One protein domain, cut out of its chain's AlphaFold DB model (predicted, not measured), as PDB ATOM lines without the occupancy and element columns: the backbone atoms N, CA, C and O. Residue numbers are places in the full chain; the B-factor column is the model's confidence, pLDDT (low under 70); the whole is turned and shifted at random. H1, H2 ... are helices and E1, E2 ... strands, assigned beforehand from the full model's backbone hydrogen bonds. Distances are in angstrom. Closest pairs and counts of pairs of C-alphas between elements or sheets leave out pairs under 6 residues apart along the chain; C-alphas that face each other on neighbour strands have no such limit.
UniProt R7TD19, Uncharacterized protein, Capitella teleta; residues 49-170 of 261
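Overview. This is residues 49 to 170 of the 261 residues of an uncharacterized protein of Capitella teleta (UniProt R7TD19). A twisted antiparallel sheet makes a wall, with H2 laid across one face, the short helices H1 and H3 grazing the sheet, and the other face bare. The long strand E1 has E4, E3 and E2 in turn to one side, and the short E5 and E6 one after the other along its other side. The printed part has 122 residues, with three named helices and six named strands in the order E1 E2 E3 E4 H1 H2 H3 E5 E6, class mixed. It is compact, with a radius of gyration of the C-alphas of 14.4 A, and elongated, spanning 44 by 26 by 26 A.

Along the chain. Find C-alpha 49 at (-30.046, 46.492, -23.130); from there E1, residues 49 to 58, runs 29.8 A. Next come E2, residues 70 to 75, E3, residues 95 to 101, and E4, residues 105 to 113, 26.5 A long. H1 takes residues 118 to 125. H2, residues 129 to 143, starts at C-alpha 129 (-44.432, 48.867, -4.739) and runs 21.7 A. H3, residues 153 to 159, is followed by E5, residues 160 to 162, and E6, residues 167 to 170, ending at C-alpha 170 (-28.975, 53.631, -19.479).

Arrangement. Look first at E1 and E4, antiparallel, with N 53 and O 110 2.9 A apart. On the other side of E1 are E5, with N 56 and O 161 at 2.8 A, and E6, with N 52 and O 167 at 2.9 A. E2, E3 and E4 form a meander, each strand the antiparallel neighbour of the one before; see N 72 and O 97 at 2.9 A, and N 98 and O 109 at 2.8 A. With E1 they make a Greek key, the first of four strands pairing with the fourth. H2 is on the sheet at a height over the sheet of 8.2 A, and its closest C-alphas to E1 are Phe 136 and Ala 55, 7.0 A. In H1, H2 and H3 every O i to N i+4 pair is within hydrogen-bond range.

Size, cuts and confidence. The C-alphas of Asp 61 and Pro 90, the two farthest apart, are 44.9 A apart. The printed part has no cut. The links E1 to E2 and E2 to E3 are long. Residues 87 to 88 and 90 to 91 have pLDDT under 70.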
ATOM      1  N   ARG A  49     -29.279  47.710 -22.805       93.94
ATOM      2  CA  ARG A  49     -30.046  46.492 -23.130       93.94
ATOM      3  C   ARG A  49     -30.263  45.582 -21.915       93.94
ATOM      4  O   ARG A  49     -30.224  44.360 -22.027       93.94
ATOM      5  N   ALA A  50     -30.524  46.188 -20.764       95.25
ATOM      6  CA  ALA A  50     -30.798  45.510 -19.508       95.25
ATOM      7  C   ALA A  50     -31.837  46.291 -18.704       95.25
ATOM      8  O   ALA A  50     -32.016  47.498 -18.901       95.25
ATOM      9  N   TYR A  51     -32.504  45.597 -17.790       95.75
ATOM     10  CA  TYR A  51     -33.344  46.211 -16.774       95.75
ATOM     11  C   TYR A  51     -32.691  46.059 -15.410       95.75
ATOM     12  O   TYR A  51     -32.001  45.075 -15.150       95.75
ATOM     13  N   GLY A  52     -32.928  47.024 -14.534       96.12
ATOM     14  CA  GLY A  52     -32.434  46.967 -13.176       96.12
ATOM     15  C   GLY A  52     -33.359  47.638 -12.184       96.12
ATOM     16  O   GLY A  52     -34.318  48.321 -12.544       96.12
ATOM     17  N   ALA A  53     -33.058  47.407 -10.920       96.88
ATOM     18  CA  ALA A  53     -33.635  48.101  -9.790       96.88
ATOM     19  C   ALA A  53     -32.567  48.217  -8.706       96.88
ATOM     20  O   ALA A  53     -31.736  47.324  -8.536       96.88
ATOM     21  N   VAL A  54     -32.604  49.314  -7.960       97.50
ATOM     22  CA  VAL A  54     -31.653  49.584  -6.879       97.50
ATOM     23  C   VAL A  54     -32.381  49.874  -5.577       97.50
ATOM     24  O   VAL A  54     -33.474  50.450  -5.587       97.50
ATOM     25  N   ALA A  55     -31.754  49.517  -4.467       97.31
ATOM     26  CA  ALA A  55     -32.128  49.923  -3.127       97.31
ATOM     27  C   ALA A  55     -30.902  50.399  -2.344       97.31
ATOM     28  O   ALA A  55     -29.780  49.947  -2.564       97.31
ATOM     29  N   ALA A  56     -31.133  51.331  -1.430       96.75
ATOM     30  CA  ALA A  56     -30.150  51.885  -0.522       96.75
ATOM     31  C   ALA A  56     -30.721  51.843   0.895       96.75
ATOM     32  O   ALA A  56     -31.833  52.309   1.146       96.75
ATOM     33  N   LEU A  57     -29.950  51.274   1.809       95.00
ATOM     34  CA  LEU A  57     -30.281  51.104   3.210       95.00
ATOM     35  C   LEU A  57     -29.348  51.975   4.054       95.00
ATOM     36  O   LEU A  57     -28.128  51.816   3.986       95.00
ATOM     37  N   GLU A  58     -29.928  52.841   4.881       94.88
ATOM     38  CA  GLU A  58     -29.199  53.721   5.796       94.88
ATOM     39  C   GLU A  58     -29.527  53.396   7.263       94.88
ATOM     40  O   GLU A  58     -30.625  53.662   7.764       94.88
ATOM     41  N   ARG A  59     -28.552  52.809   7.966       90.38
ATOM     42  CA  ARG A  59     -28.654  52.368   9.367       90.38
ATOM     43  C   ARG A  59     -27.749  53.205  10.264       90.38
ATOM     44  O   ARG A  59     -26.584  52.873  10.464       90.38
ATOM     45  N   HIS A  60     -28.266  54.320  10.773       87.69
ATOM     46  CA  HIS A  60     -27.493  55.288  11.567       87.69
ATOM     47  C   HIS A  60     -26.867  54.717  12.850       87.69
ATOM     48  O   HIS A  60     -25.921  55.299  13.371       87.69
ATOM     49  N   ASP A  61     -27.400  53.604  13.347       88.38
ATOM     50  CA  ASP A  61     -26.912  52.845  14.499       88.38
ATOM     51  C   ASP A  61     -25.678  51.982  14.186       88.38
ATOM     52  O   ASP A  61     -25.042  51.467  15.102       88.38
ATOM     53  N   GLN A  62     -25.320  51.830  12.909       89.06
ATOM     54  CA  GLN A  62     -24.196  51.012  12.464       89.06
ATOM     55  C   GLN A  62     -22.959  51.860  12.156       89.06
ATOM     56  O   GLN A  62     -23.036  53.020  11.735       89.06
ATOM     57  N   ALA A  63     -21.787  51.248  12.313       87.81
ATOM     58  CA  ALA A  63     -20.527  51.876  11.949       87.81
ATOM     59  C   ALA A  63     -20.390  52.001  10.422       87.81
ATOM     60  O   ALA A  63     -20.818  51.138   9.655       87.81
ATOM     61  N   SER A  64     -19.730  53.063   9.956       90.62
ATOM     62  CA  SER A  64     -19.459  53.272   8.526       90.62
ATOM     63  C   SER A  64     -18.218  52.499   8.057       90.62
ATOM     64  O   SER A  64     -17.340  53.058   7.404       90.62
ATOM     65  N   VAL A  65     -18.131  51.217   8.417       89.19
ATOM     66  CA  VAL A  65     -17.022  50.332   8.040       89.19
ATOM     67  C   VAL A  65     -17.344  49.677   6.694       89.19
ATOM     68  O   VAL A  65     -18.439  49.114   6.564       89.19
ATOM     69  N   PRO A  66     -16.446  49.750   5.691       92.12
ATOM     70  CA  PRO A  66     -16.622  49.056   4.422       92.12
ATOM     71  C   PRO A  66     -16.876  47.563   4.623       92.12
ATOM     72  O   PRO A  66     -16.257  46.917   5.464       92.12
ATOM     73  N   THR A  67     -17.798  47.022   3.837       92.06
ATOM     74  CA  THR A  67     -18.164  45.602   3.866       92.06
ATOM     75  C   THR A  67     -17.743  44.936   2.563       92.06
ATOM     76  O   THR A  67     -17.782  45.601   1.523       92.06
ATOM     77  N   PRO A  68     -17.378  43.640   2.585       92.94
ATOM     78  CA  PRO A  68     -17.131  42.900   1.360       92.94
ATOM     79  C   PRO A  68     -18.342  42.960   0.431       92.94
ATOM     80  O   PRO A  68     -19.499  42.871   0.863       92.94
ATOM     81  N   GLU A  69     -18.046  43.122  -0.850       94.44
ATOM     82  CA  GLU A  69     -19.029  43.065  -1.916       94.44
ATOM     83  C   GLU A  69     -19.537  41.631  -2.093       94.44
ATOM     84  O   GLU A  69     -18.768  40.673  -2.028       94.44
ATOM     85  N   ILE A  70     -20.839  41.487  -2.326       95.38
ATOM     86  CA  ILE A  70     -21.506  40.198  -2.512       95.38
ATOM     87  C   ILE A  70     -22.132  40.201  -3.898       95.38
ATOM     88  O   ILE A  70     -22.903  41.108  -4.219       95.38
ATOM     89  N   ARG A  71     -21.819  39.186  -4.705       95.81
ATOM     90  CA  ARG A  71     -22.422  38.965  -6.022       95.81
ATOM     91  C   ARG A  71     -23.127  37.620  -6.033       95.81
ATOM     92  O   ARG A  71     -22.558  36.616  -5.615       95.81
ATOM     93  N   VAL A  72     -24.366  37.614  -6.505       96.19
ATOM     94  CA  VAL A  72     -25.154  36.392  -6.686       96.19
ATOM     95  C   VAL A  72     -25.794  36.437  -8.060       96.19
ATOM     96  O   VAL A  72     -26.224  37.493  -8.526       96.19
ATOM     97  N   HIS A  73     -25.833  35.302  -8.740       94.88
ATOM     98  CA  HIS A  73     -26.299  35.220 -10.116       94.88
ATOM     99  C   HIS A  73     -27.396  34.181 -10.253       94.88
ATOM    100  O   HIS A  73     -27.546  33.299  -9.409       94.88
ATOM    101  N   ASN A  74     -28.136  34.293 -11.351       90.81
ATOM    102  CA  ASN A  74     -29.224  33.396 -11.702       90.81
ATOM    103  C   ASN A  74     -30.346  33.328 -10.650       90.81
ATOM    104  O   ASN A  74     -30.943  32.275 -10.445       90.81
ATOM    105  N   LEU A  75     -30.643  34.452  -9.989       91.94
ATOM    106  CA  LEU A  75     -31.730  34.531  -9.016       91.94
ATOM    107  C   LEU A  75     -33.094  34.515  -9.703       91.94
ATOM    108  O   LEU A  75     -33.334  35.279 -10.637       91.94
ATOM    109  N   THR A  76     -34.007  33.706  -9.186       87.94
ATOM    110  CA  THR A  76     -35.426  33.731  -9.539       87.94
ATOM    111  C   THR A  76     -36.238  34.203  -8.339       87.94
ATOM    112  O   THR A  76     -35.829  34.040  -7.188       87.94
ATOM    113  N   PHE A  77     -37.378  34.833  -8.606       87.56
ATOM    114  CA  PHE A  77     -38.287  35.304  -7.568       87.56
ATOM    115  C   PHE A  77     -39.631  34.620  -7.747       87.56
ATOM    116  O   PHE A  77     -40.248  34.750  -8.804       87.56
ATOM    117  N   ASP A  78     -40.075  33.922  -6.707       85.12
ATOM    118  CA  ASP A  78     -41.430  33.395  -6.641       85.12
ATOM    119  C   ASP A  78     -42.393  34.552  -6.331       85.12
ATOM    120  O   ASP A  78     -42.323  35.183  -5.272       85.12
ATOM    121  N   LEU A  79     -43.269  34.852  -7.291       84.19
ATOM    122  CA  LEU A  79     -44.309  35.872  -7.175       84.19
ATOM    123  C   LEU A  79     -45.724  35.266  -7.158       84.19
ATOM    124  O   LEU A  79     -46.702  36.008  -7.310       84.19
ATOM    125  N   ASN A  80     -45.856  33.955  -6.926       84.12
ATOM    126  CA  ASN A  80     -47.134  33.239  -6.883       84.12
ATOM    127  C   ASN A  80     -48.088  33.837  -5.843       84.12
ATOM    128  O   ASN A  80     -49.277  34.011  -6.108       84.12
ATOM    129  N   ALA A  81     -47.553  34.263  -4.694       78.00
ATOM    130  CA  ALA A  81     -48.313  34.939  -3.639       78.00
ATOM    131  C   ALA A  81     -48.956  36.271  -4.085       78.00
ATOM    132  O   ALA A  81     -49.876  36.758  -3.431       78.00
ATOM    133  N   TYR A  82     -48.505  36.846  -5.203       78.38
ATOM    134  CA  TYR A  82     -49.056  38.062  -5.808       78.38
ATOM    135  C   TYR A  82     -49.904  37.769  -7.055       78.38
ATOM    136  O   TYR A  82     -50.154  38.671  -7.854       78.38
ATOM    137  N   GLY A  83     -50.313  36.510  -7.251       77.44
ATOM    138  CA  GLY A  83     -51.109  36.071  -8.399       77.44
ATOM    139  C   GLY A  83     -50.325  35.987  -9.712       77.44
ATOM    140  O   GLY A  83     -50.939  35.950 -10.776       77.44
ATOM    141  N   ASN A  84     -48.988  35.980  -9.657       77.94
ATOM    142  CA  ASN A  84     -48.127  35.910 -10.836       77.94
ATOM    143  C   ASN A  84     -47.409  34.561 -10.905       77.94
ATOM    144  O   ASN A  84     -46.300  34.431 -10.390       77.94
ATOM    145  N   ASP A  85     -48.020  33.596 -11.593       75.81
ATOM    146  CA  ASP A  85     -47.382  32.312 -11.891       75.81
ATOM    147  C   ASP A  85     -46.322  32.471 -12.989       75.81
ATOM    148  O   ASP A  85     -46.617  32.644 -14.181       75.81
ATOM    149  N   CYS A  86     -45.064  32.462 -12.549       75.19
ATOM    150  CA  CYS A  86     -43.882  32.544 -13.402       75.19
ATOM    151  C   CYS A  86     -43.147  31.198 -13.516       75.19
ATOM    152  O   CYS A  86     -42.140  31.136 -14.223       75.19
ATOM    153  N   ASP A  87     -43.635  30.131 -12.874       68.56
ATOM    154  CA  ASP A  87     -42.912  28.855 -12.748       68.56
ATOM    155  C   ASP A  87     -42.838  28.099 -14.082       68.56
ATOM    156  O   ASP A  87     -41.890  27.365 -14.352       68.56
ATOM    157  N   ASN A  88     -43.803  28.354 -14.970       69.88
ATOM    158  CA  ASN A  88     -43.867  27.799 -16.324       69.88
ATOM    159  C   ASN A  88     -43.357  28.780 -17.397       69.88
ATOM    160  O   ASN A  88     -43.875  28.810 -18.520       69.88
ATOM    161  N   ASP A  89     -42.419  29.670 -17.060       74.31
ATOM    162  CA  ASP A  89     -41.805  30.565 -18.042       74.31
ATOM    163  C   ASP A  89     -40.865  29.766 -18.969       74.31
ATOM    164  O   ASP A  89     -39.882  29.202 -18.491       74.31
ATOM    165  N   PRO A  90     -41.116  29.709 -20.293       67.00
ATOM    166  CA  PRO A  90     -40.211  29.044 -21.233       67.00
ATOM    167  C   PRO A  90     -38.852  29.752 -21.366       67.00
ATOM    168  O   PRO A  90     -37.921  29.180 -21.935       67.00
ATOM    169  N   TYR A  91     -38.724  30.981 -20.853       67.75
ATOM    170  CA  TYR A  91     -37.498  31.775 -20.891       67.75
ATOM    171  C   TYR A  91     -37.104  32.246 -19.482       67.75
ATOM    172  O   TYR A  91     -37.086  33.458 -19.236       67.75
ATOM    173  N   PRO A  92     -36.790  31.332 -18.539       71.31
ATOM    174  CA  PRO A  92     -36.425  31.723 -17.186       71.31
ATOM    175  C   PRO A  92     -35.148  32.560 -17.252       71.31
ATOM    176  O   PRO A  92     -34.093  32.092 -17.687       71.31
ATOM    177  N   GLN A  93     -35.254  33.828 -16.861       79.44
ATOM    178  CA  GLN A  93     -34.125  34.739 -16.869       79.44
ATOM    179  C   GLN A  93     -33.760  35.109 -15.444       79.44
ATOM    180  O   GLN A  93     -34.530  35.746 -14.727       79.44
ATOM    181  N   GLY A  94     -32.571  34.679 -15.042       87.25
ATOM    182  CA  GLY A  94     -32.080  34.920 -13.704       87.25
ATOM    183  C   GLY A  94     -31.562  36.345 -13.521       87.25
ATOM    184  O   GLY A  94     -30.914  36.915 -14.401       87.25
ATOM    185  N   PHE A  95     -31.839  36.912 -12.354       94.62
ATOM    186  CA  PHE A  95     -31.313  38.199 -11.930       94.62
ATOM    187  C   PHE A  95     -29.889  38.054 -11.393       94.62
ATOM    188  O   PHE A  95     -29.524  37.064 -10.754       94.62
ATOM    189  N   HIS A  96     -29.098  39.094 -11.619       96.62
ATOM    190  CA  HIS A  96     -27.807  39.309 -10.995       96.62
ATOM    191  C   HIS A  96     -27.986  40.311  -9.859       96.62
ATOM    192  O   HIS A  96     -28.449  41.433 -10.069       96.62
ATOM    193  N   LEU A  97     -27.620  39.890  -8.659       97.38
ATOM    194  CA  LEU A  97     -27.624  40.681  -7.446       97.38
ATOM    195  C   LEU A  97     -26.206  41.119  -7.113       97.38
ATOM    196  O   LEU A  97     -25.268  40.324  -7.156       97.38
ATOM    197  N   LYS A  98     -26.094  42.371  -6.689       97.38
ATOM    198  CA  LYS A  98     -24.894  42.929  -6.091       97.38
ATOM    199  C   LYS A  98     -25.248  43.663  -4.802       97.38
ATOM    200  O   LYS A  98     -26.117  44.531  -4.824       97.38
ATOM    201  N   ILE A  99     -24.579  43.337  -3.695       96.62
ATOM    202  CA  ILE A  99     -24.691  44.061  -2.421       96.62
ATOM    203  C   ILE A  99     -23.327  44.635  -2.049       96.62
ATOM    204  O   ILE A  99     -22.352  43.894  -1.942       96.62
ATOM    205  N   PHE A 100     -23.246  45.947  -1.835       95.50
ATOM    206  CA  PHE A 100     -21.985  46.649  -1.586       95.50
ATOM    207  C   PHE A 100     -22.159  47.851  -0.648       95.50
ATOM    208  O   PHE A 100     -23.270  48.188  -0.235       95.50
ATOM    209  N   GLY A 101     -21.044  48.492  -0.288       94.56
ATOM    210  CA  GLY A 101     -21.009  49.666   0.583       94.56
ATOM    211  C   GLY A 101     -20.450  49.359   1.972       94.56
ATOM    212  O   GLY A 101     -19.504  48.588   2.127       94.56
ATOM    213  N   SER A 102     -21.027  49.981   2.995       93.69
ATOM    214  CA  SER A 102     -20.612  49.862   4.398       93.69
ATOM    215  C   SER A 102     -21.741  49.315   5.263       93.69
ATOM    216  O   SER A 102     -22.898  49.348   4.853       93.69
ATOM    217  N   ALA A 103     -21.446  48.879   6.490       90.00
ATOM    218  CA  ALA A 103     -22.490  48.427   7.414       90.00
ATOM    219  C   ALA A 103     -23.559  49.516   7.670       90.00
ATOM    220  O   ALA A 103     -24.745  49.206   7.797       90.00
ATOM    221  N   ARG A 104     -23.184  50.800   7.647       93.25
ATOM    222  CA  ARG A 104     -24.130  51.923   7.728       93.25
ATOM    223  C   ARG A 104     -24.903  52.184   6.433       93.25
ATOM    224  O   ARG A 104     -26.107  52.409   6.502       93.25
ATOM    225  N   HIS A 105     -24.224  52.170   5.286       95.00
ATOM    226  CA  HIS A 105     -24.803  52.482   3.974       95.00
ATOM    227  C   HIS A 105     -24.652  51.278   3.046       95.00
ATOM    228  O   HIS A 105     -23.588  51.091   2.445       95.00
ATOM    229  N   ARG A 106     -25.699  50.454   2.950       94.31
ATOM    230  CA  ARG A 106     -25.717  49.270   2.078       94.31
ATOM    231  C   ARG A 106     -26.493  49.578   0.809       94.31
ATOM    232  O   ARG A 106     -27.612  50.078   0.871       94.31
ATOM    233  N   TYR A 107     -25.914  49.236  -0.329       96.56
ATOM    234  CA  TYR A 107     -26.551  49.324  -1.635       96.56
ATOM    235  C   TYR A 107     -26.839  47.921  -2.139       96.56
ATOM    236  O   TYR A 107     -26.014  47.021  -1.983       96.56
ATOM    237  N   ILE A 108     -28.017  47.742  -2.722       97.44
ATOM    238  CA  ILE A 108     -28.503  46.479  -3.263       97.44
ATOM    239  C   ILE A 108     -28.941  46.756  -4.691       97.44
ATOM    240  O   ILE A 108     -29.834  47.569  -4.922       97.44
ATOM    241  N   SER A 109     -28.342  46.059  -5.639       97.88
ATOM    242  CA  SER A 109     -28.576  46.293  -7.055       97.88
ATOM    243  C   SER A 109     -28.942  44.991  -7.731       97.88
ATOM    244  O   SER A 109     -28.214  44.005  -7.641       97.88
ATOM    245  N   LEU A 110     -30.085  45.000  -8.405       97.12
ATOM    246  CA  LEU A 110     -30.587  43.897  -9.206       97.12
ATOM    247  C   LEU A 110     -30.512  44.294 -10.671       97.12
ATOM    248  O   LEU A 110     -30.991  45.365 -11.045       97.12
ATOM    249  N   ALA A 111     -29.941  43.429 -11.498       96.56
ATOM    250  CA  ALA A 111     -29.887  43.605 -12.938       96.56
ATOM    251  C   ALA A 111     -30.281  42.311 -13.645       96.56
ATOM    252  O   ALA A 111     -29.965  41.213 -13.196       96.56
ATOM    253  N   VAL A 112     -30.954  42.447 -14.778       94.69
ATOM    254  CA  VAL A 112     -31.310  41.340 -15.658       94.69
ATOM    255  C   VAL A 112     -31.113  41.802 -17.101       94.69
ATOM    256  O   VAL A 112     -31.547  42.909 -17.453       94.69
ATOM    257  N   PRO A 113     -30.446  41.015 -17.966       91.81
ATOM    258  CA  PRO A 113     -30.361  41.363 -19.377       91.81
ATOM    259  C   PRO A 113     -31.768  41.504 -19.972       91.81
ATOM    260  O   PRO A 113     -32.723  40.891 -19.502       91.81
ATOM    261  N   ARG A 114     -31.938  42.320 -21.010       87.75
ATOM    262  CA  ARG A 114     -33.247  42.464 -21.653       87.75
ATOM    263  C   ARG A 114     -33.701  41.108 -22.202       87.75
ATOM    264  O   ARG A 114     -32.960  40.468 -22.940       87.75
ATOM    265  N   GLY A 115     -34.929  40.720 -21.879       83.62
ATOM    266  CA  GLY A 115     -35.529  39.478 -22.349       83.62
ATOM    267  C   GLY A 115     -37.050  39.493 -22.249       83.62
ATOM    268  O   GLY A 115     -37.654  40.475 -21.810       83.62
ATOM    269  N   GLU A 116     -37.655  38.393 -22.692       80.88
ATOM    270  CA  GLU A 116     -39.108  38.226 -22.807       80.88
ATOM    271  C   GLU A 116     -39.742  37.509 -21.605       80.88
ATOM    272  O   GLU A 116     -40.945  37.228 -21.644       80.88
ATOM    273  N   SER A 117     -38.956  37.258 -20.549       85.62
ATOM    274  CA  SER A 117     -39.406  36.571 -19.337       85.62
ATOM    275  C   SER A 117     -40.657  37.227 -18.746       85.62
ATOM    276  O   SER A 117     -40.736  38.457 -18.605       85.62
ATOM    277  N   LYS A 118     -41.628  36.390 -18.371       86.31
ATOM    278  CA  LYS A 118     -42.862  36.808 -17.693       86.31
ATOM    279  C   LYS A 118     -42.537  37.557 -16.406       86.31
ATOM    280  O   LYS A 118     -43.080  38.636 -16.194       86.31
ATOM    281  N   LEU A 119     -41.577  37.058 -15.625       86.19
ATOM    282  CA  LEU A 119     -41.132  37.687 -14.382       86.19
ATOM    283  C   LEU A 119     -40.626  39.119 -14.613       86.19
ATOM    284  O   LEU A 119     -41.029  40.052 -13.919       86.19
ATOM    285  N   VAL A 120     -39.791  39.318 -15.639       88.31
ATOM    286  CA  VAL A 120     -39.278  40.648 -16.003       88.31
ATOM    287  C   VAL A 120     -40.418  41.572 -16.444       88.31
ATOM    288  O   VAL A 120     -40.453  42.739 -16.048       88.31
ATOM    289  N   LYS A 121     -41.375  41.071 -17.235       88.44
ATOM    290  CA  LYS A 121     -42.560  41.842 -17.656       88.44
ATOM    291  C   LYS A 121     -43.416  42.257 -16.457       88.44
ATOM    292  O   LYS A 121     -43.766  43.435 -16.361       88.44
ATOM    293  N   THR A 122     -43.672  41.341 -15.528       86.81
ATOM    294  CA  THR A 122     -44.416  41.597 -14.289       86.81
ATOM    295  C   THR A 122     -43.732  42.667 -13.442       86.81
ATOM    296  O   THR A 122     -44.354  43.676 -13.116       86.81
ATOM    297  N   LEU A 123     -42.434  42.528 -13.158       88.25
ATOM    298  CA  LEU A 123     -41.688  43.478 -12.321       88.25
ATOM    299  C   LEU A 123     -41.492  44.863 -12.973       88.25
ATOM    300  O   LEU A 123     -41.244  45.850 -12.277       88.25
ATOM    301  N   LYS A 124     -41.625  44.974 -14.301       89.56
ATOM    302  CA  LYS A 124     -41.697  46.269 -15.000       89.56
ATOM    303  C   LYS A 124     -43.069  46.935 -14.869       89.56
ATOM    304  O   LYS A 124     -43.142  48.157 -14.738       89.56
ATOM    305  N   GLY A 125     -44.137  46.143 -14.973       85.62
ATOM    306  CA  GLY A 125     -45.530  46.606 -14.966       85.62
ATOM    307  C   GLY A 125     -46.149  46.739 -13.576       85.62
ATOM    308  O   GLY A 125     -47.316  47.108 -13.465       85.62
ATOM    309  N   ILE A 126     -45.390  46.431 -12.527       84.00
ATOM    310  CA  ILE A 126     -45.892  46.359 -11.160       84.00
ATOM    311  C   ILE A 126     -46.382  47.723 -10.663       84.00
ATOM    312  O   ILE A 126     -45.693  48.738 -10.792       84.00
ATOM    313  N   LEU A 127     -47.595  47.742 -10.111       80.06
ATOM    314  CA  LEU A 127     -48.190  48.932  -9.497       80.06
ATOM    315  C   LEU A 127     -48.030  48.916  -7.975       80.06
ATOM    316  O   LEU A 127     -47.825  49.968  -7.370       80.06
ATOM    317  N   ASP A 128     -48.075  47.728  -7.367       86.44
ATOM    318  CA  ASP A 128     -47.819  47.570  -5.942       86.44
ATOM    319  C   ASP A 128     -46.312  47.558  -5.655       86.44
ATOM    320  O   ASP A 128     -45.596  46.583  -5.891       86.44
ATOM    321  N   GLN A 129     -45.835  48.669  -5.101       85.12
ATOM    322  CA  GLN A 129     -44.432  48.867  -4.739       85.12
ATOM    323  C   GLN A 129     -43.979  47.941  -3.600       85.12
ATOM    324  O   GLN A 129     -42.773  47.764  -3.398       85.12
ATOM    325  N   SER A 130     -44.918  47.340  -2.855       88.31
ATOM    326  CA  SER A 130     -44.613  46.387  -1.787       88.31
ATOM    327  C   SER A 130     -43.836  45.174  -2.303       88.31
ATOM    328  O   SER A 130     -42.970  44.660  -1.598       88.31
ATOM    329  N   ILE A 131     -44.053  44.779  -3.561       91.62
ATOM    330  CA  ILE A 131     -43.407  43.608  -4.155       91.62
ATOM    331  C   ILE A 131     -41.907  43.853  -4.334       91.62
ATOM    332  O   ILE A 131     -41.102  43.046  -3.874       91.62
ATOM    333  N   MET A 132     -41.507  44.995  -4.905       93.06
ATOM    334  CA  MET A 132     -40.081  45.343  -5.032       93.06
ATOM    335  C   MET A 132     -39.408  45.489  -3.668       93.06
ATOM    336  O   MET A 132     -38.274  45.048  -3.485       93.06
ATOM    337  N   ARG A 133     -40.115  46.061  -2.689       93.75
ATOM    338  CA  ARG A 133     -39.635  46.151  -1.307       93.75
ATOM    339  C   ARG A 133     -39.342  44.767  -0.721       93.75
ATOM    340  O   ARG A 133     -38.269  44.570  -0.157       93.75
ATOM    341  N   ASN A 134     -40.268  43.826  -0.887       92.94
ATOM    342  CA  ASN A 134     -40.148  42.462  -0.375       92.94
ATOM    343  C   ASN A 134     -39.049  41.680  -1.115       92.94
ATOM    344  O   ASN A 134     -38.301  40.939  -0.483       92.94
ATOM    345  N   VAL A 135     -38.874  41.908  -2.424       94.38
ATOM    346  CA  VAL A 135     -37.737  41.378  -3.197       94.38
ATOM    347  C   VAL A 135     -36.409  41.865  -2.610       94.38
ATOM    348  O   VAL A 135     -35.545  41.048  -2.299       94.38
ATOM    349  N   PHE A 136     -36.243  43.172  -2.381       96.31
ATOM    350  CA  PHE A 136     -35.008  43.702  -1.791       96.31
ATOM    351  C   PHE A 136     -34.772  43.214  -0.357       96.31
ATOM    352  O   PHE A 136     -33.632  42.909  -0.001       96.31
ATOM    353  N   GLN A 137     -35.833  43.088   0.446       95.69
ATOM    354  CA  GLN A 137     -35.766  42.497   1.782       95.69
ATOM    355  C   GLN A 137     -35.258  41.062   1.743       95.69
ATOM    356  O   GLN A 137     -34.344  40.719   2.489       95.69
ATOM    357  N   ALA A 138     -35.841  40.236   0.872       95.06
ATOM    358  CA  ALA A 138     -35.454  38.846   0.704       95.06
ATOM    359  C   ALA A 138     -34.001  38.746   0.228       95.06
ATOM    360  O   ALA A 138     -33.215  38.026   0.836       95.06
ATOM    361  N   CYS A 139     -33.602  39.533  -0.776       96.50
ATOM    362  CA  CYS A 139     -32.212  39.586  -1.229       96.50
ATOM    363  C   CYS A 139     -31.249  39.962  -0.096       96.50
ATOM    364  O   CYS A 139     -30.234  39.294   0.084       96.50
ATOM    365  N   PHE A 140     -31.552  41.000   0.688       95.94
ATOM    366  CA  PHE A 140     -30.695  41.368   1.811       95.94
ATOM    367  C   PHE A 140     -30.650  40.258   2.864       95.94
ATOM    368  O   PHE A 140     -29.572  39.822   3.238       95.94
ATOM    369  N   ASN A 141     -31.797  39.768   3.330       95.81
ATOM    370  CA  ASN A 141     -31.852  38.801   4.428       95.81
ATOM    371  C   ASN A 141     -31.210  37.456   4.079       95.81
ATOM    372  O   ASN A 141     -30.612  36.840   4.960       95.81
ATOM    373  N   SER A 142     -31.294  37.038   2.815       96.50
ATOM    374  CA  SER A 142     -30.678  35.802   2.327       96.50
ATOM    375  C   SER A 142     -29.161  35.904   2.169       96.50
ATOM    376  O   SER A 142     -28.475  34.900   2.330       96.50
ATOM    377  N   TYR A 143     -28.633  37.093   1.849       96.12
ATOM    378  CA  TYR A 143     -27.225  37.264   1.460       96.12
ATOM    379  C   TYR A 143     -26.444  38.268   2.309       96.12
ATOM    380  O   TYR A 143     -25.304  38.579   1.983       96.12
ATOM    381  N   LYS A 144     -27.026  38.809   3.380       92.94
ATOM    382  CA  LYS A 144     -26.331  39.676   4.338       92.94
ATOM    383  C   LYS A 144     -25.100  38.976   4.922       92.94
ATOM    384  O   LYS A 144     -25.039  37.749   4.997       92.94
ATOM    385  N   GLN A 145     -24.157  39.764   5.424       89.62
ATOM    386  CA  GLN A 145     -23.031  39.229   6.184       89.62
ATOM    387  C   GLN A 145     -23.520  38.596   7.504       89.62
ATOM    388  O   GLN A 145     -24.588  38.936   8.026       89.62
ATOM    389  N   GLU A 146     -22.740  37.676   8.072       88.25
ATOM    390  CA  GLU A 146     -23.106  36.977   9.317       88.25
ATOM    391  C   GLU A 146     -23.320  37.941  10.492       88.25
ATOM    392  O   GLU A 146     -24.241  37.765  11.287       88.25
ATOM    393  N   ASN A 147     -22.517  39.005  10.553       86.31
ATOM    394  CA  ASN A 147     -22.590  40.044  11.579       86.31
ATOM    395  C   ASN A 147     -23.726  41.064  11.361       86.31
ATOM    396  O   ASN A 147     -23.975  41.897  12.233       86.31
ATOM    397  N   GLU A 148     -24.418  41.031  10.220       88.69
ATOM    398  CA  GLU A 148     -25.554  41.909   9.954       88.69
ATOM    399  C   GLU A 148     -26.838  41.289  10.519       88.69
ATOM    400  O   GLU A 148     -27.129  40.113  10.311       88.69
ATOM    401  N   SER A 149     -27.665  42.082  11.199       89.06
ATOM    402  CA  SER A 149     -29.008  41.633  11.589       89.06
ATOM    403  C   SER A 149     -29.951  41.607  10.378       89.06
ATOM    404  O   SER A 149     -29.831  42.476   9.506       89.06
ATOM    405  N   PRO A 150     -30.896  40.649  10.303       92.12
ATOM    406  CA  PRO A 150     -31.914  40.648   9.259       92.12
ATOM    407  C   PRO A 150     -32.818  41.883   9.371       92.12
ATOM    408  O   PRO A 150     -33.111  42.380  10.461       92.12
ATOM    409  N   LEU A 151     -33.279  42.373   8.227       92.19
ATOM    410  CA  LEU A 151     -34.228  43.468   8.123       92.19
ATOM    411  C   LEU A 151     -35.648  42.973   8.380       92.19
ATOM    412  O   LEU A 151     -36.172  42.120   7.656       92.19
ATOM    413  N   SER A 152     -36.283  43.572   9.384       92.31
ATOM    414  CA  SER A 152     -37.725  43.482   9.599       92.31
ATOM    415  C   SER A 152     -38.482  44.463   8.701       92.31
ATOM    416  O   SER A 152     -37.926  45.468   8.247       92.31
ATOM    417  N   ASP A 153     -39.782  44.231   8.527       90.38
ATOM    418  CA  ASP A 153     -40.659  45.096   7.724       90.38
ATOM    419  C   ASP A 153     -40.636  46.546   8.227       90.38
ATOM    420  O   ASP A 153     -40.543  47.499   7.450       90.38
ATOM    421  N   LYS A 154     -40.628  46.718   9.556       90.38
ATOM    422  CA  LYS A 154     -40.527  48.032  10.204       90.38
ATOM    423  C   LYS A 154     -39.195  48.718   9.902       90.38
ATOM    424  O   LYS A 154     -39.173  49.931   9.694       90.38
ATOM    425  N   ALA A 155     -38.091  47.968   9.896       88.38
ATOM    426  CA  ALA A 155     -36.772  48.522   9.605       88.38
ATOM    427  C   ALA A 155     -36.694  49.009   8.154       88.38
ATOM    428  O   ALA A 155     -36.233  50.118   7.900       88.38
ATOM    429  N   ILE A 156     -37.219  48.228   7.214       91.38
ATOM    430  CA  ILE A 156     -37.231  48.591   5.798       91.38
ATOM    431  C   ILE A 156     -38.032  49.858   5.520       91.38
ATOM    432  O   ILE A 156     -37.526  50.738   4.829       91.38
ATOM    433  N   LEU A 157     -39.235  49.990   6.087       89.19
ATOM    434  CA  LEU A 157     -40.073  51.177   5.877       89.19
ATOM    435  C   LEU A 157     -39.396  52.470   6.346       89.19
ATOM    436  O   LEU A 157     -39.687  53.543   5.826       89.19
ATOM    437  N   LYS A 158     -38.501  52.369   7.333       89.81
ATOM    438  CA  LYS A 158     -37.796  53.514   7.908       89.81
ATOM    439  C   LYS A 158     -36.450  53.791   7.237       89.81
ATOM    440  O   LYS A 158     -36.061  54.950   7.137       89.81
ATOM    441  N   HIS A 159     -35.733  52.748   6.827       91.44
ATOM    442  CA  HIS A 159     -34.309  52.840   6.496       91.44
ATOM    443  C   HIS A 159     -33.979  52.542   5.033       91.44
ATOM    444  O   HIS A 159     -32.859  52.832   4.615       91.44
ATOM    445  N   MET A 160     -34.903  51.967   4.256       94.31
ATOM    446  CA  MET A 160     -34.636  51.553   2.879       94.31
ATOM    447  C   MET A 160     -35.357  52.443   1.867       94.31
ATOM    448  O   MET A 160     -36.584  52.502   1.820       94.31
ATOM    449  N   LYS A 161     -34.580  53.076   0.989       95.75
ATOM    450  CA  LYS A 161     -35.071  53.653  -0.266       95.75
ATOM    451  C   LYS A 161     -34.876  52.625  -1.365       95.75
ATOM    452  O   LYS A 161     -33.834  51.983  -1.413       95.75
ATOM    453  N   PHE A 162     -35.849  52.454  -2.247       95.50
ATOM    454  CA  PHE A 162     -35.768  51.445  -3.298       95.50
ATOM    455  C   PHE A 162     -36.509  51.875  -4.558       95.50
ATOM    456  O   PHE A 162     -37.379  52.744  -4.534       95.50
ATOM    457  N   SER A 163     -36.143  51.252  -5.671       95.19
ATOM    458  CA  SER A 163     -36.807  51.434  -6.956       95.19
ATOM    459  C   SER A 163     -38.160  50.713  -6.936       95.19
ATOM    460  O   SER A 163     -38.183  49.506  -6.697       95.19
ATOM    461  N   PRO A 164     -39.283  51.399  -7.212       92.62
ATOM    462  CA  PRO A 164     -40.620  50.807  -7.098       92.62
ATOM    463  C   PRO A 164     -40.935  49.775  -8.190       92.62
ATOM    464  O   PRO A 164     -41.919  49.053  -8.077       92.62
ATOM    465  N   ARG A 165     -40.119  49.721  -9.248       93.50
ATOM    466  CA  ARG A 165     -40.218  48.805 -10.391       93.50
ATOM    467  C   ARG A 165     -38.871  48.697 -11.095       93.50
ATOM    468  O   ARG A 165     -37.981  49.519 -10.852       93.50
ATOM    469  N   LEU A 166     -38.752  47.739 -12.008       94.50
ATOM    470  CA  LEU A 166     -37.617  47.684 -12.925       94.50
ATOM    471  C   LEU A 166     -37.614  48.888 -13.877       94.50
ATOM    472  O   LEU A 166     -38.650  49.271 -14.426       94.50
ATOM    473  N   PHE A 167     -36.433  49.441 -14.123       95.50
ATOM    474  CA  PHE A 167     -36.190  50.485 -15.112       95.50
ATOM    475  C   PHE A 167     -35.135  50.035 -16.121       95.50
ATOM    476  O   PHE A 167     -34.329  49.147 -15.850       95.50
ATOM    477  N   GLU A 168     -35.152  50.621 -17.317       96.00
ATOM    478  CA  GLU A 168     -34.107  50.364 -18.308       96.00
ATOM    479  C   GLU A 168     -32.793  51.002 -17.853       96.00
ATOM    480  O   GLU A 168     -32.746  52.207 -17.579       96.00
ATOM    481  N   ILE A 169     -31.728  50.200 -17.804       97.19
ATOM    482  CA  ILE A 169     -30.394  50.698 -17.483       97.19
ATOM    483  C   ILE A 169     -29.857  51.449 -18.701       97.19
ATOM    484  O   ILE A 169     -29.807  50.916 -19.816       97.19
ATOM    485  N   LYS A 170     -29.463  52.698 -18.473       96.44
ATOM    486  CA  LYS A 170     -28.975  53.631 -19.479       96.44
ATOM    487  C   LYS A 170     -27.686  54.286 -19.010       96.44
ATOM    488  O   LYS A 170     -27.562  54.678 -17.849       96.44
TER     489      LYS A 170